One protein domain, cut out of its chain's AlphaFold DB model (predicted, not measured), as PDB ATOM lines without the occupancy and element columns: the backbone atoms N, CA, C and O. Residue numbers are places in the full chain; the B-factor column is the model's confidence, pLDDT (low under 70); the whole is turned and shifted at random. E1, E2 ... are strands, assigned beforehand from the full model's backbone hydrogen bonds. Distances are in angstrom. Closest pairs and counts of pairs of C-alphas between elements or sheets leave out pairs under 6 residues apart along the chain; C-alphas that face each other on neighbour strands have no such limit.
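Overview. This is residues 4 to 103 of the 103 residues of an uncharacterized protein of Oryza meyeriana var. granulata (UniProt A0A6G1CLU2). Two antiparallel sheets stand partly face to face as a sandwich with crossed strands: E1 to E5 make a sheet curled like part of a barrel and folded back on itself, and E6 to E9 make a twisted sheet over part of it. The hairpin E1 and E2 reaches out at one end of the long axis, and E6 with the turn at Trp 64 reaches out at the other. The printed part has 100 residues with nine named strands, E1 to E9 in chain order, and no named helix; the class is all strand. Each sheet's strands lie side by side in chain order, E1 E2 E3 E4 E5 and E6 E7 E8 E9. The whole is compact, with a radius of gyration of the C-alphas of 13.3 A, and flat, spanning 38 by 37 by 20 A.

Along the chain. E1, residues 4 to 10, begins at C-alpha 4 (96.526, 86.487, 132.735). E2, residues 13 to 23, is 28.8 A long and bends by 55 degrees at residue 20. E3 is residues 29 to 34, E4 residues 42 to 46, E5 residues 51 to 56 and E6 residues 60 to 62. E7, residues 67 to 76, is 25.4 A long and bends by 51 degrees at residue 73. E8, residues 79 to 90, is the longest strand by residues and measures 34.0 A. E9, residues 93 to 102, is 25.7 A long and ends at C-alpha 102 (91.533, 108.549, 124.342).

Arrangement. E1 to E5 form a meander, each strand the antiparallel neighbour of the one before. E2 pairs with E1 over residues 13 to 19, as at N 6 and O 17, 2.9 A, and with E3 over residues 20 to 23, as at N 22 and O 30, 2.8 A. Between E3 and E4, N 33 and O 43 are within hydrogen-bond range at 2.8 A, and between E4 and E5, N 44 and O 53 are within hydrogen-bond range at 2.8 A. This is a folded sheet, bent back into two leaves: E1 and E2 face E4 and E5, with E3 as the hinge. E6 to E9 form a second meander, with N 60 and O 69 at 2.9 A, N 72 and O 83 at 2.9 A, and N 86 and O 98 at 2.8 A. Between the sheets, whose strands stand at 71 degrees, the closest C-alphas of E5 and E7 are those of Gly 56 and Val 72, 4.8 A apart. Those of E3 and E9 are Val 34 and Cys 94, 6.3 A. E1 and E9 are apart.

Size, cuts and confidence. The two C-alphas farthest apart, those of Gly 12 and Trp 64, are 39.9 A from each other. The printed part has no cut and no long link. Residues 37 to 39 and 103 have pLDDT under 70; the mean of the printed part is 87.3.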
ATOM      1  N   THR A   4      95.321  87.231 132.374       91.75
ATOM      2  CA  THR A   4      96.526  86.487 132.735       91.75
ATOM      3  C   THR A   4      96.829  86.710 134.210       91.75
ATOM      4  O   THR A   4      96.613  87.794 134.751       91.75
ATOM      5  N   THR A   5      97.324  85.685 134.900       91.81
ATOM      6  CA  THR A   5      97.745  85.815 136.301       91.81
ATOM      7  C   THR A   5      99.252  86.016 136.368       91.81
ATOM      8  O   THR A   5     100.003  85.197 135.845       91.81
ATOM      9  N   VAL A   6      99.692  87.088 137.025       90.94
ATOM     10  CA  VAL A   6     101.106  87.481 137.109       90.94
ATOM     11  C   VAL A   6     101.530  87.528 138.580       90.94
ATOM     12  O   VAL A   6     100.771  88.052 139.402       90.94
ATOM     13  N   PRO A   7     102.698  86.975 138.959       90.19
ATOM     14  CA  PRO A   7     103.215  87.118 140.315       90.19
ATOM     15  C   PRO A   7     103.584  88.581 140.596       90.19
ATOM     16  O   PRO A   7     104.222  89.236 139.777       90.19
ATOM     17  N   VAL A   8     103.193  89.092 141.762       89.31
ATOM     18  CA  VAL A   8     103.499  90.458 142.213       89.31
ATOM     19  C   VAL A   8     103.972  90.449 143.659       89.31
ATOM     20  O   VAL A   8     103.547  89.611 144.455       89.31
ATOM     21  N   PHE A   9     104.829  91.400 144.025       83.94
ATOM     22  CA  PHE A   9     105.344  91.525 145.388       83.94
ATOM     23  C   PHE A   9     104.772  92.772 146.049       83.94
ATOM     24  O   PHE A   9     105.110  93.898 145.691       83.94
ATOM     25  N   VAL A  10     103.911  92.583 147.048       76.44
ATOM     26  CA  VAL A  10     103.292  93.692 147.787       76.44
ATOM     27  C   VAL A  10     103.839  93.683 149.207       76.44
ATOM     28  O   VAL A  10     103.535  92.783 149.985       76.44
ATOM     29  N   GLY A  11     104.686  94.663 149.536       74.56
ATOM     30  CA  GLY A  11     105.326  94.744 150.855       74.56
ATOM     31  C   GLY A  11     106.229  93.545 151.175       74.56
ATOM     32  O   GLY A  11     106.288  93.118 152.322       74.56
ATOM     33  N   GLY A  12     106.873  92.959 150.159       77.25
ATOM     34  CA  GLY A  12     107.717  91.765 150.302       77.25
ATOM     35  C   GLY A  12     106.952  90.438 150.378       77.25
ATOM     36  O   GLY A  12     107.575  89.384 150.442       77.25
ATOM     37  N   VAL A  13     105.615  90.465 150.331       81.62
ATOM     38  CA  VAL A  13     104.782  89.258 150.316       81.62
ATOM     39  C   VAL A  13     104.434  88.894 148.868       81.62
ATOM     40  O   VAL A  13     103.896  89.750 148.152       81.62
ATOM     41  N   PRO A  14     104.704  87.652 148.420       85.44
ATOM     42  CA  PRO A  14     104.300  87.198 147.098       85.44
ATOM     43  C   PRO A  14     102.774  87.087 147.023       85.44
ATOM     44  O   PRO A  14     102.123  86.474 147.871       85.44
ATOM     45  N   LYS A  15     102.210  87.687 145.984       89.19
ATOM     46  CA  LYS A  15     100.794  87.650 145.625       89.19
ATOM     47  C   LYS A  15     100.656  87.396 144.128       89.19
ATOM     48  O   LYS A  15     101.642  87.330 143.396       89.19
ATOM     49  N   THR A  16      99.422  87.273 143.665       89.62
ATOM     50  CA  THR A  16      99.097  87.201 142.244       89.62
ATOM     51  C   THR A  16      98.165  88.342 141.860       89.62
ATOM     52  O   THR A  16      97.217  88.652 142.577       89.62
ATOM     53  N   ALA A  17      98.442  88.973 140.723       89.50
ATOM     54  CA  ALA A  17      97.590  89.988 140.123       89.50
ATOM     55  C   ALA A  17      96.915  89.420 138.875       89.50
ATOM     56  O   ALA A  17      97.566  88.808 138.024       89.50
ATOM     57  N   ARG A  18      95.604  89.644 138.752       91.44
ATOM     58  CA  ARG A  18      94.868  89.376 137.512       91.44
ATOM     59  C   ARG A  18      95.047  90.561 136.587       91.44
ATOM     60  O   ARG A  18      94.624  91.668 136.915       91.44
ATOM     61  N   CYS A  19      95.698  90.322 135.467       92.75
ATOM     62  CA  CYS A  19      96.078  91.349 134.524       92.75
ATOM     63  C   CYS A  19      95.347  91.142 133.204       92.75
ATOM     64  O   CYS A  19      95.116  90.015 132.777       92.75
ATOM     65  N   VAL A  20      95.018  92.241 132.548       94.62
ATOM     66  CA  VAL A  20      94.531  92.273 131.178       94.62
ATOM     67  C   VAL A  20      95.607  92.914 130.322       94.62
ATOM     68  O   VAL A  20      96.126  93.977 130.664       94.62
ATOM     69  N   GLU A  21      95.932  92.269 129.211       94.44
ATOM     70  CA  GLU A  21      96.875  92.808 128.242       94.44
ATOM     71  C   GLU A  21      96.239  93.939 127.431       94.44
ATOM     72  O   GLU A  21      95.114  93.842 126.930       94.44
ATOM     73  N   TYR A  22      96.987  95.026 127.303       92.56
ATOM     74  CA  TYR A  22      96.720  96.124 126.397       92.56
ATOM     75  C   TYR A  22      97.899  96.262 125.439       92.56
ATOM     76  O   TYR A  22      99.012  96.571 125.864       92.56
ATOM     77  N   THR A  23      97.651  96.031 124.154       91.50
ATOM     78  CA  THR A  23      98.642  96.226 123.095       91.50
ATOM     79  C   THR A  23      98.577  97.668 122.600       91.50
ATOM     80  O   THR A  23      97.522  98.137 122.168       91.50
ATOM     81  N   GLU A  24      99.700  98.372 122.682       87.62
ATOM     82  CA  GLU A  24      99.890  99.699 122.104       87.62
ATOM     83  C   GLU A  24      99.997  99.638 120.573       87.62
ATOM     84  O   GLU A  24     100.266  98.594 119.978       87.62
ATOM     85  N   ASP A  25      99.842 100.793 119.920       84.56
ATOM     86  CA  ASP A  25      99.921 100.903 118.456       84.56
ATOM     87  C   ASP A  25     101.312 100.561 117.889       84.56
ATOM     88  O   ASP A  25     101.451 100.315 116.692       84.56
ATOM     89  N   ASP A  26     102.356 100.579 118.722       84.62
ATOM     90  CA  ASP A  26     103.713 100.170 118.345       84.62
ATOM     91  C   ASP A  26     103.992  98.672 118.586       84.62
ATOM     92  O   ASP A  26     105.094  98.205 118.305       84.62
ATOM     93  N   GLY A  27     102.995  97.921 119.069       86.81
ATOM     94  CA  GLY A  27     103.099  96.501 119.395       86.81
ATOM     95  C   GLY A  27     103.571  96.204 120.820       86.81
ATOM     96  O   GLY A  27     103.582  95.037 121.212       86.81
ATOM     97  N   SER A  28     103.925  97.219 121.613       86.69
ATOM     98  CA  SER A  28     104.276  97.045 123.028       86.69
ATOM     99  C   SER A  28     103.070  96.565 123.834       86.69
ATOM    100  O   SER A  28     101.938  96.967 123.572       86.69
ATOM    101  N   VAL A  29     103.293  95.719 124.842       90.50
ATOM    102  CA  VAL A  29     102.220  95.178 125.692       90.50
ATOM    103  C   VAL A  29     102.335  95.734 127.102       90.50
ATOM    104  O   VAL A  29     103.400  95.688 127.715       90.50
ATOM    105  N   ARG A  30     101.209  96.213 127.633       91.50
ATOM    106  CA  ARG A  30     101.041  96.582 129.040       91.50
ATOM    107  C   ARG A  30     100.095  95.623 129.727       91.50
ATOM    108  O   ARG A  30      99.060  95.261 129.176       91.50
ATOM    109  N   LEU A  31     100.418  95.276 130.963       94.44
ATOM    110  CA  LEU A  31      99.559  94.466 131.813       94.44
ATOM    111  C   LEU A  31      98.848  95.385 132.791       94.44
ATOM    112  O   LEU A  31      99.480  96.019 133.630       94.44
ATOM    113  N   LEU A  32      97.529  95.468 132.670       94.56
ATOM    114  CA  LEU A  32      96.700  96.332 133.499       94.56
ATOM    115  C   LEU A  32      95.913  95.496 134.500       94.56
ATOM    116  O   LEU A  32      95.308  94.490 134.145       94.56
ATOM    117  N   THR A  33      95.885  95.925 135.754       93.56
ATOM    118  CA  THR A  33      95.137  95.283 136.836       93.56
ATOM    119  C   THR A  33      94.324  96.314 137.614       93.56
ATOM    120  O   THR A  33      94.511  97.522 137.461       93.56
ATOM    121  N   VAL A  34      93.409  95.833 138.454       92.00
ATOM    122  CA  VAL A  34      92.694  96.663 139.428       92.00
ATOM    123  C   VAL A  34      93.170  96.273 140.817       92.00
ATOM    124  O   VAL A  34      93.156  95.095 141.168       92.00
ATOM    125  N   THR A  35      93.598  97.252 141.612       85.81
ATOM    126  CA  THR A  35      94.103  97.007 142.962       85.81
ATOM    127  C   THR A  35      92.987  96.558 143.901       85.81
ATOM    128  O   THR A  35      91.842  97.017 143.841       85.81
ATOM    129  N   GLU A  36      93.339  95.658 144.817       74.94
ATOM    130  CA  GLU A  36      92.472  95.284 145.928       74.94
ATOM    131  C   GLU A  36      92.412  96.445 146.932       74.94
ATOM    132  O   GLU A  36      93.433  96.882 147.461       74.94
ATOM    133  N   GLY A  37      91.218  96.970 147.213       69.56
ATOM    134  CA  GLY A  37      91.056  98.037 148.199       69.56
ATOM    135  C   GLY A  37      89.759  98.822 148.049       69.56
ATOM    136  O   GLY A  37      88.986  98.620 147.117       69.56
ATOM    137  N   LYS A  38      89.520  99.762 148.973       65.19
ATOM    138  CA  LYS A  38      88.293 100.582 148.984       65.19
ATOM    139  C   LYS A  38      88.165 101.499 147.762       65.19
ATOM    140  O   LYS A  38      87.049 101.808 147.366       65.19
ATOM    141  N   LYS A  39      89.291 101.949 147.196       68.25
ATOM    142  CA  LYS A  39      89.324 102.905 146.076       68.25
ATOM    143  C   LYS A  39      89.402 102.258 144.690       68.25
ATOM    144  O   LYS A  39      89.130 102.969 143.731       68.25
ATOM    145  N   LYS A  40      89.718 100.953 144.603       81.62
ATOM    146  CA  LYS A  40      89.752 100.146 143.365       81.62
ATOM    147  C   LYS A  40      90.478 100.874 142.230       81.62
ATOM    148  O   LYS A  40      89.857 101.397 141.310       81.62
ATOM    149  N   GLU A  41      91.794 100.976 142.351       87.81
ATOM    150  CA  GLU A  41      92.624 101.790 141.461       87.81
ATOM    151  C   GLU A  41      93.085 100.966 140.261       87.81
ATOM    152  O   GLU A  41      93.286  99.758 140.373       87.81
ATOM    153  N   VAL A  42      93.285 101.608 139.112       91.06
ATOM    154  CA  VAL A  42      93.873 100.950 137.943       91.06
ATOM    155  C   VAL A  42      95.388 101.057 138.042       91.06
ATOM    156  O   VAL A  42      95.942 102.142 138.247       91.06
ATOM    157  N   ALA A  43      96.060  99.924 137.887       91.69
ATOM    158  CA  ALA A  43      97.504  99.818 137.974       91.69
ATOM    159  C   ALA A  43      98.093  99.080 136.771       91.69
ATOM    160  O   ALA A  43      97.450  98.222 136.171       91.69
ATOM    161  N   GLU A  44      99.334  99.412 136.451       92.31
ATOM    162  CA  GLU A  44     100.193  98.678 135.533       92.31
ATOM    163  C   GLU A  44     101.053  97.680 136.320       92.31
ATOM    164  O   GLU A  44     101.524  97.989 137.416       92.31
ATOM    165  N   VAL A  45     101.251  96.487 135.760       91.12
ATOM    166  CA  VAL A  45     102.092  95.425 136.318       91.12
ATOM    167  C   VAL A  45     103.260  95.165 135.376       91.12
ATOM    168  O   VAL A  45     103.073  94.801 134.218       91.12
ATOM    169  N   TYR A  46     104.479  95.293 135.879       88.62
ATOM    170  CA  TYR A  46     105.681  94.898 135.159       88.62
ATOM    171  C   TYR A  46     105.953  93.419 135.453       88.62
ATOM    172  O   TYR A  46     106.351  93.053 136.553       88.62
ATOM    173  N   ALA A  47     105.697  92.531 134.488       83.56
ATOM    174  CA  ALA A  47     105.789  91.081 134.718       83.56
ATOM    175  C   ALA A  47     107.203  90.585 135.064       83.56
ATOM    176  O   ALA A  47     107.338  89.553 135.715       83.56
ATOM    177  N   ALA A  48     108.244  91.299 134.624       84.44
ATOM    178  CA  ALA A  48     109.634  90.891 134.819       84.44
ATOM    179  C   ALA A  48     110.056  90.891 136.298       84.44
ATOM    180  O   ALA A  48     110.822  90.028 136.720       84.44
ATOM    181  N   ASP A  49     109.553  91.846 137.076       84.69
ATOM    182  CA  ASP A  49     109.903  92.055 138.484       84.69
ATOM    183  C   ASP A  49     108.677  92.043 139.417       84.69
ATOM    184  O   ASP A  49     108.816  92.105 140.640       84.69
ATOM    185  N   GLY A  50     107.468  91.930 138.858       84.69
ATOM    186  CA  GLY A  50     106.210  91.957 139.596       84.69
ATOM    187  C   GLY A  50     105.891  93.330 140.189       84.69
ATOM    188  O   GLY A  50     105.087  93.407 141.126       84.69
ATOM    189  N   VAL A  51     106.526  94.403 139.698       87.56
ATOM    190  CA  VAL A  51     106.303  95.766 140.189       87.56
ATOM    191  C   VAL A  51     104.925  96.251 139.754       87.56
ATOM    192  O   VAL A  51     104.549  96.158 138.587       87.56
ATOM    193  N   VAL A  52     104.169  96.797 140.706       87.94
ATOM    194  CA  VAL A  52     102.826  97.339 140.481       87.94
ATOM    195  C   VAL A  52     102.868  98.855 140.616       87.94
ATOM    196  O   VAL A  52     103.281  99.381 141.651       87.94
ATOM    197  N   ARG A  53     102.404  99.567 139.590       89.50
ATOM    198  CA  ARG A  53     102.342 101.029 139.563       89.50
ATOM    199  C   ARG A  53     100.908 101.487 139.357       89.50
ATOM    200  O   ARG A  53     100.323 101.231 138.313       89.50
ATOM    201  N   VAL A  54     100.350 102.218 140.319       88.69
ATOM    202  CA  VAL A  54      99.040 102.860 140.137       88.69
ATOM    203  C   VAL A  54      99.161 103.945 139.069       88.69
ATOM    204  O   VAL A  54      99.999 104.840 139.179       88.69
ATOM    205  N   ILE A  55      98.323 103.846 138.040       88.75
ATOM    206  CA  ILE A  55      98.246 104.799 136.921       88.75
ATOM    207  C   ILE A  55      96.923 105.571 136.917       88.75
ATOM    208  O   ILE A  55      96.781 106.561 136.207       88.75
ATOM    209  N   GLY A  56      95.956 105.145 137.730       84.19
ATOM    210  CA  GLY A  56      94.671 105.809 137.867       84.19
ATOM    211  C   GLY A  56      94.034 105.582 139.221       84.19
ATOM    212  O   GLY A  56      93.785 104.441 139.606       84.19
ATOM    213  N   CYS A  57      93.694 106.671 139.904       81.62
ATOM    214  CA  CYS A  57      92.900 106.648 141.125       81.62
ATOM    215  C   CYS A  57      91.620 107.459 140.920       81.62
ATOM    216  O   CYS A  57      91.658 108.592 140.447       81.62
ATOM    217  N   GLY A  58      90.490 106.889 141.337       73.88
ATOM    218  CA  GLY A  58      89.174 107.480 141.120       73.88
ATOM    219  C   GLY A  58      88.585 107.073 139.774       73.88
ATOM    220  O   GLY A  58      89.296 106.860 138.793       73.88
ATOM    221  N   GLY A  59      87.270 106.904 139.756       82.12
ATOM    222  CA  GLY A  59      86.524 106.525 138.569       82.12
ATOM    223  C   GLY A  59      85.077 106.977 138.693       82.12
ATOM    224  O   GLY A  59      84.563 107.166 139.798       82.12
ATOM    225  N   TYR A  60      84.435 107.189 137.554       87.62
ATOM    226  CA  TYR A  60      83.041 107.595 137.474       87.62
ATOM    227  C   TYR A  60      82.159 106.369 137.250       87.62
ATOM    228  O   TYR A  60      82.425 105.563 136.362       87.62
ATOM    229  N   TYR A  61      81.101 106.207 138.043       89.06
ATOM    230  CA  TYR A  61      80.161 105.113 137.824       89.06
ATOM    231  C   TYR A  61      79.234 105.428 136.646       89.06
ATOM    232  O   TYR A  61      78.436 106.360 136.705       89.06
ATOM    233  N   ASN A  62      79.313 104.614 135.597       89.56
ATOM    234  CA  ASN A  62      78.413 104.642 134.456       89.56
ATOM    235  C   ASN A  62      77.238 103.666 134.695       89.56
ATOM    236  O   ASN A  62      77.425 102.445 134.607       89.56
ATOM    237  N   PRO A  63      76.017 104.168 134.978       88.44
ATOM    238  CA  PRO A  63      74.869 103.321 135.296       88.44
ATOM    239  C   PRO A  63      74.343 102.538 134.088       88.44
ATOM    240  O   PRO A  63      73.749 101.481 134.273       88.44
ATOM    241  N   TRP A  64      74.577 103.006 132.855       90.69
ATOM    242  CA  TRP A  64      74.117 102.306 131.648       90.69
ATOM    243  C   TRP A  64      74.884 101.011 131.397       90.69
ATOM    244  O   TRP A  64      74.303 100.009 130.988       90.69
ATOM    245  N   SER A  65      76.195 101.024 131.624       87.88
ATOM    246  CA  SER A  65      77.060  99.854 131.443       87.88
ATOM    247  C   SER A  65      77.252  99.043 132.727       87.88
ATOM    248  O   SER A  65      77.768  97.917 132.672       87.88
ATOM    249  N   GLY A  66      76.881  99.613 133.879       89.50
ATOM    250  CA  GLY A  66      77.169  99.059 135.198       89.50
ATOM    251  C   GLY A  66      78.673  98.947 135.449       89.50
ATOM    252  O   GLY A  66      79.135  97.931 135.971       89.50
ATOM    253  N   THR A  67      79.453  99.936 135.004       92.06
ATOM    254  CA  THR A  67      80.919  99.943 135.138       92.06
ATOM    255  C   THR A  67      81.410 101.220 135.790       92.06
ATOM    256  O   THR A  67      80.847 102.285 135.569       92.06
ATOM    257  N   VAL A  68      82.509 101.134 136.529       91.62
ATOM    258  CA  VAL A  68      83.299 102.297 136.931       91.62
ATOM    259  C   VAL A  68      84.304 102.593 135.821       91.62
ATOM    260  O   VAL A  68      85.026 101.704 135.382       91.62
ATOM    261  N   GLU A  69      84.324 103.821 135.331       92.94
ATOM    262  CA  GLU A  69      85.202 104.276 134.261       92.94
ATOM    263  C   GLU A  69      86.345 105.108 134.842       92.94
ATOM    264  O   GLU A  69      86.118 106.119 135.506       92.94
ATOM    265  N   HIS A  70      87.576 104.676 134.587       93.00
ATOM    266  CA  HIS A  70      88.800 105.337 135.020       93.00
ATOM    267  C   HIS A  70      89.492 105.957 133.810       93.00
ATOM    268  O   HIS A  70      89.743 105.261 132.828       93.00
ATOM    269  N   VAL A  71      89.818 107.246 133.887       91.94
ATOM    270  CA  VAL A  71      90.720 107.895 132.929       91.94
ATOM    271  C   VAL A  71      92.116 107.855 133.528       91.94
ATOM    272  O   VAL A  71      92.306 108.309 134.656       91.94
ATOM    273  N   VAL A  72      93.067 107.263 132.810       91.56
ATOM    274  CA  VAL A  72      94.440 107.068 133.288       91.56
ATOM    275  C   VAL A  72      95.432 107.626 132.285       91.56
ATOM    276  O   VAL A  72      95.328 107.334 131.094       91.56
ATOM    277  N   ASP A  73      96.386 108.416 132.767       90.31
ATOM    278  CA  ASP A  73      97.457 108.970 131.945       90.31
ATOM    279  C   ASP A  73      98.597 107.959 131.836       90.31
ATOM    280  O   ASP A  73      99.106 107.441 132.835       90.31
ATOM    281  N   VAL A  74      99.009 107.676 130.606       87.00
ATOM    282  CA  VAL A  74     100.024 106.676 130.291       87.00
ATOM    283  C   VAL A  74     101.124 107.322 129.467       87.00
ATOM    284  O   VAL A  74     100.871 108.013 128.483       87.00
ATOM    285  N   GLN A  75     102.371 107.075 129.860       84.50
ATOM    286  CA  GLN A  75     103.536 107.481 129.086       84.50
ATOM    287  C   GLN A  75     103.908 106.362 128.110       84.50
ATOM    288  O   GLN A  75     104.549 105.386 128.501       84.50
ATOM    289  N   GLY A  76     103.469 106.495 126.859       79.50
ATOM    290  CA  GLY A  76     103.822 105.599 125.759       79.50
ATOM    291  C   GLY A  76     105.143 105.951 125.093       79.50
ATOM    292  O   GLY A  76     105.700 107.031 125.302       79.50
ATOM    293  N   ALA A  77     105.599 105.072 124.199       77.25
ATOM    294  CA  ALA A  77     106.820 105.295 123.420       77.25
ATOM    295  C   ALA A  77     106.737 106.540 122.516       77.25
ATOM    296  O   ALA A  77     107.733 107.218 122.280       77.25
ATOM    297  N   ARG A  78     105.534 106.856 122.017       78.56
ATOM    298  CA  ARG A  78     105.270 107.999 121.121       78.56
ATOM    299  C   ARG A  78     104.794 109.262 121.844       78.56
ATOM    300  O   ARG A  78     104.453 110.238 121.184       78.56
ATOM    301  N   GLY A  79     104.750 109.245 123.174       84.12
ATOM    302  CA  GLY A  79     104.268 110.356 123.992       84.12
ATOM    303  C   GLY A  79     103.216 109.936 125.013       84.12
ATOM    304  O   GLY A  79     102.832 108.768 125.103       84.12
ATOM    305  N   ALA A  80     102.763 110.910 125.800       88.12
ATOM    306  CA  ALA A  80     101.690 110.709 126.763       88.12
ATOM    307  C   ALA A  80     100.332 110.600 126.054       88.12
ATOM    308  O   ALA A  80     100.067 111.327 125.098       88.12
ATOM    309  N   TYR A  81      99.480 109.697 126.527       89.75
ATOM    310  CA  TYR A  81      98.095 109.545 126.086       89.75
ATOM    311  C   TYR A  81      97.230 109.087 127.261       89.75
ATOM    312  O   TYR A  81      97.752 108.608 128.267       89.75
ATOM    313  N   ALA A  82      95.909 109.185 127.124       91.62
ATOM    314  CA  ALA A  82      94.987 108.715 128.148       91.62
ATOM    315  C   ALA A  82      94.312 107.398 127.738       91.62
ATOM    316  O   ALA A  82      93.994 107.170 126.568       91.62
ATOM    317  N   LEU A  83      94.051 106.518 128.702       93.88
ATOM    318  CA  LEU A  83      93.181 105.356 128.533       93.88
ATOM    319  C   LEU A  83      91.912 105.538 129.361       93.88
ATOM    320  O   LEU A  83      91.963 105.921 130.523       93.88
ATOM    321  N   LEU A  84      90.774 105.190 128.771       94.19
ATOM    322  CA  LEU A  84      89.524 104.938 129.470       94.19
ATOM    323  C   LEU A  84      89.426 103.445 129.782       94.19
ATOM    324  O   LEU A  84      89.259 102.618 128.878       94.19
ATOM    325  N   VAL A  85      89.509 103.104 131.061       95.06
ATOM    326  CA  VAL A  85      89.440 101.735 131.572       95.06
ATOM    327  C   VAL A  85      88.104 101.543 132.278       95.06
ATOM    328  O   VAL A  85      87.831 102.172 133.296       95.06
ATOM    329  N   SER A  86      87.252 100.673 131.738       93.94
ATOM    330  CA  SER A  86      85.981 100.310 132.365       93.94
ATOM    331  C   SER A  86      86.167  99.068 133.226       93.94
ATOM    332  O   SER A  86      86.553  98.003 132.736       93.94
ATOM    333  N   VAL A  87      85.836  99.201 134.501       92.12
ATOM    334  CA  VAL A  87      85.925  98.161 135.520       92.12
ATOM    335  C   VAL A  87      84.523  97.760 135.953       92.12
ATOM    336  O   VAL A  87      83.671  98.606 136.225       92.12
ATOM    337  N   ARG A  88      84.265  96.458 136.035       91.19
ATOM    338  CA  ARG A  88      83.024  95.901 136.574       91.19
ATOM    339  C   ARG A  88      83.326  95.097 137.825       91.19
ATOM    340  O   ARG A  88      84.234  94.272 137.827       91.19
ATOM    341  N   GLU A  89      82.529  95.303 138.862       87.75
ATOM    342  CA  GLU A  89      82.543  94.435 140.032       87.75
ATOM    343  C   GLU A  89      81.623  93.234 139.809       87.75
ATOM    344  O   GLU A  89      80.445  93.387 139.488       87.75
ATOM    345  N   VAL A  90      82.172  92.033 139.962       82.94
ATOM    346  CA  VAL A  90      81.451  90.765 139.844       82.94
ATOM    347  C   VAL A  90      81.835  89.907 141.041       82.94
ATOM    348  O   VAL A  90      82.999  89.555 141.197       82.94
ATOM    349  N   LEU A  91      80.861  89.575 141.895       82.94
ATOM    350  CA  LEU A  91      81.068  88.735 143.087       82.94
ATOM    351  C   LEU A  91      82.198  89.246 144.012       82.94
ATOM    352  O   LEU A  91      82.992  88.463 144.524       82.94
ATOM    353  N   GLY A  92      82.295  90.569 144.194       78.25
ATOM    354  CA  GLY A  92      83.325  91.211 145.025       78.25
ATOM    355  C   GLY A  92      84.707  91.331 144.370       78.25
ATOM    356  O   GLY A  92      85.623  91.882 144.975       78.25
ATOM    357  N   LEU A  93      84.867  90.856 143.130       82.19
ATOM    358  CA  LEU A  93      86.095  90.983 142.349       82.19
ATOM    359  C   LEU A  93      85.947  92.092 141.307       82.19
ATOM    360  O   LEU A  93      84.932  92.174 140.615       82.19
ATOM    361  N   CYS A  94      86.965  92.938 141.174       87.75
ATOM    362  CA  CYS A  94      86.988  93.999 140.169       87.75
ATOM    363  C   CYS A  94      87.682  93.504 138.907       87.75
ATOM    364  O   CYS A  94      88.825  93.061 138.960       87.75
ATOM    365  N   ARG A  95      86.988  93.590 137.773       89.44
ATOM    366  CA  ARG A  95      87.469  93.105 136.482       89.44
ATOM    367  C   ARG A  95      87.502  94.227 135.463       89.44
ATOM    368  O   ARG A  95      86.504  94.923 135.281       89.44
ATOM    369  N   ILE A  96      88.614  94.352 134.747       93.62
ATOM    370  CA  ILE A  96      88.692  95.221 133.571       93.62
ATOM    371  C   ILE A  96      87.891  94.564 132.447       93.62
ATOM    372  O   ILE A  96      88.187  93.449 132.019       93.62
ATOM    373  N   VAL A  97      86.851  95.249 131.981       93.31
ATOM    374  CA  VAL A  97      85.960  94.745 130.922       93.31
ATOM    375  C   VAL A  97      86.141  95.484 129.602       93.31
ATOM    376  O   VAL A  97      85.732  94.972 128.560       93.31
ATOM    377  N   ARG A  98      86.752  96.673 129.628       93.81
ATOM    378  CA  ARG A  98      87.039  97.466 128.434       93.81
ATOM    379  C   ARG A  98      88.230  98.381 128.674       93.81
ATOM    380  O   ARG A  98      88.328  98.994 129.731       93.81
ATOM    381  N   ILE A  99      89.072  98.519 127.657       94.62
ATOM    382  CA  ILE A  99      90.140  99.515 127.596       94.62
ATOM    383  C   ILE A  99      89.987 100.246 126.265       94.62
ATOM    384  O   ILE A  99      89.819  99.616 125.220       94.62
ATOM    385  N   LYS A 100      89.975 101.577 126.299       92.88
ATOM    386  CA  LYS A 100      89.879 102.426 125.110       92.88
ATOM    387  C   LYS A 100      90.902 103.549 125.215       92.88
ATOM    388  O   LYS A 100      90.867 104.301 126.178       92.88
ATOM    389  N   ARG A 101      91.749 103.716 124.202       91.88
ATOM    390  CA  ARG A 101      92.612 104.897 124.094       91.88
ATOM    391  C   ARG A 101      91.776 106.147 123.817       91.88
ATOM    392  O   ARG A 101      90.877 106.124 122.973       91.88
ATOM    393  N   LEU A 102      92.042 107.205 124.569       88.88
ATOM    394  CA  LEU A 102      91.533 108.549 124.342       88.88
ATOM    395  C   LEU A 102      92.670 109.330 123.677       88.88
ATOM    396  O   LEU A 102      93.796 109.303 124.171       88.88
ATOM    397  N   ASN A 103      92.373 109.897 122.508       69.25
ATOM    398  CA  ASN A 103      93.351 110.538 121.626       69.25
ATOM    399  C   ASN A 103      94.111 111.669 122.314       69.25
ATOM    400  O   ASN A 103      93.435 112.493 122.970       69.25
TER     401      ASN A 103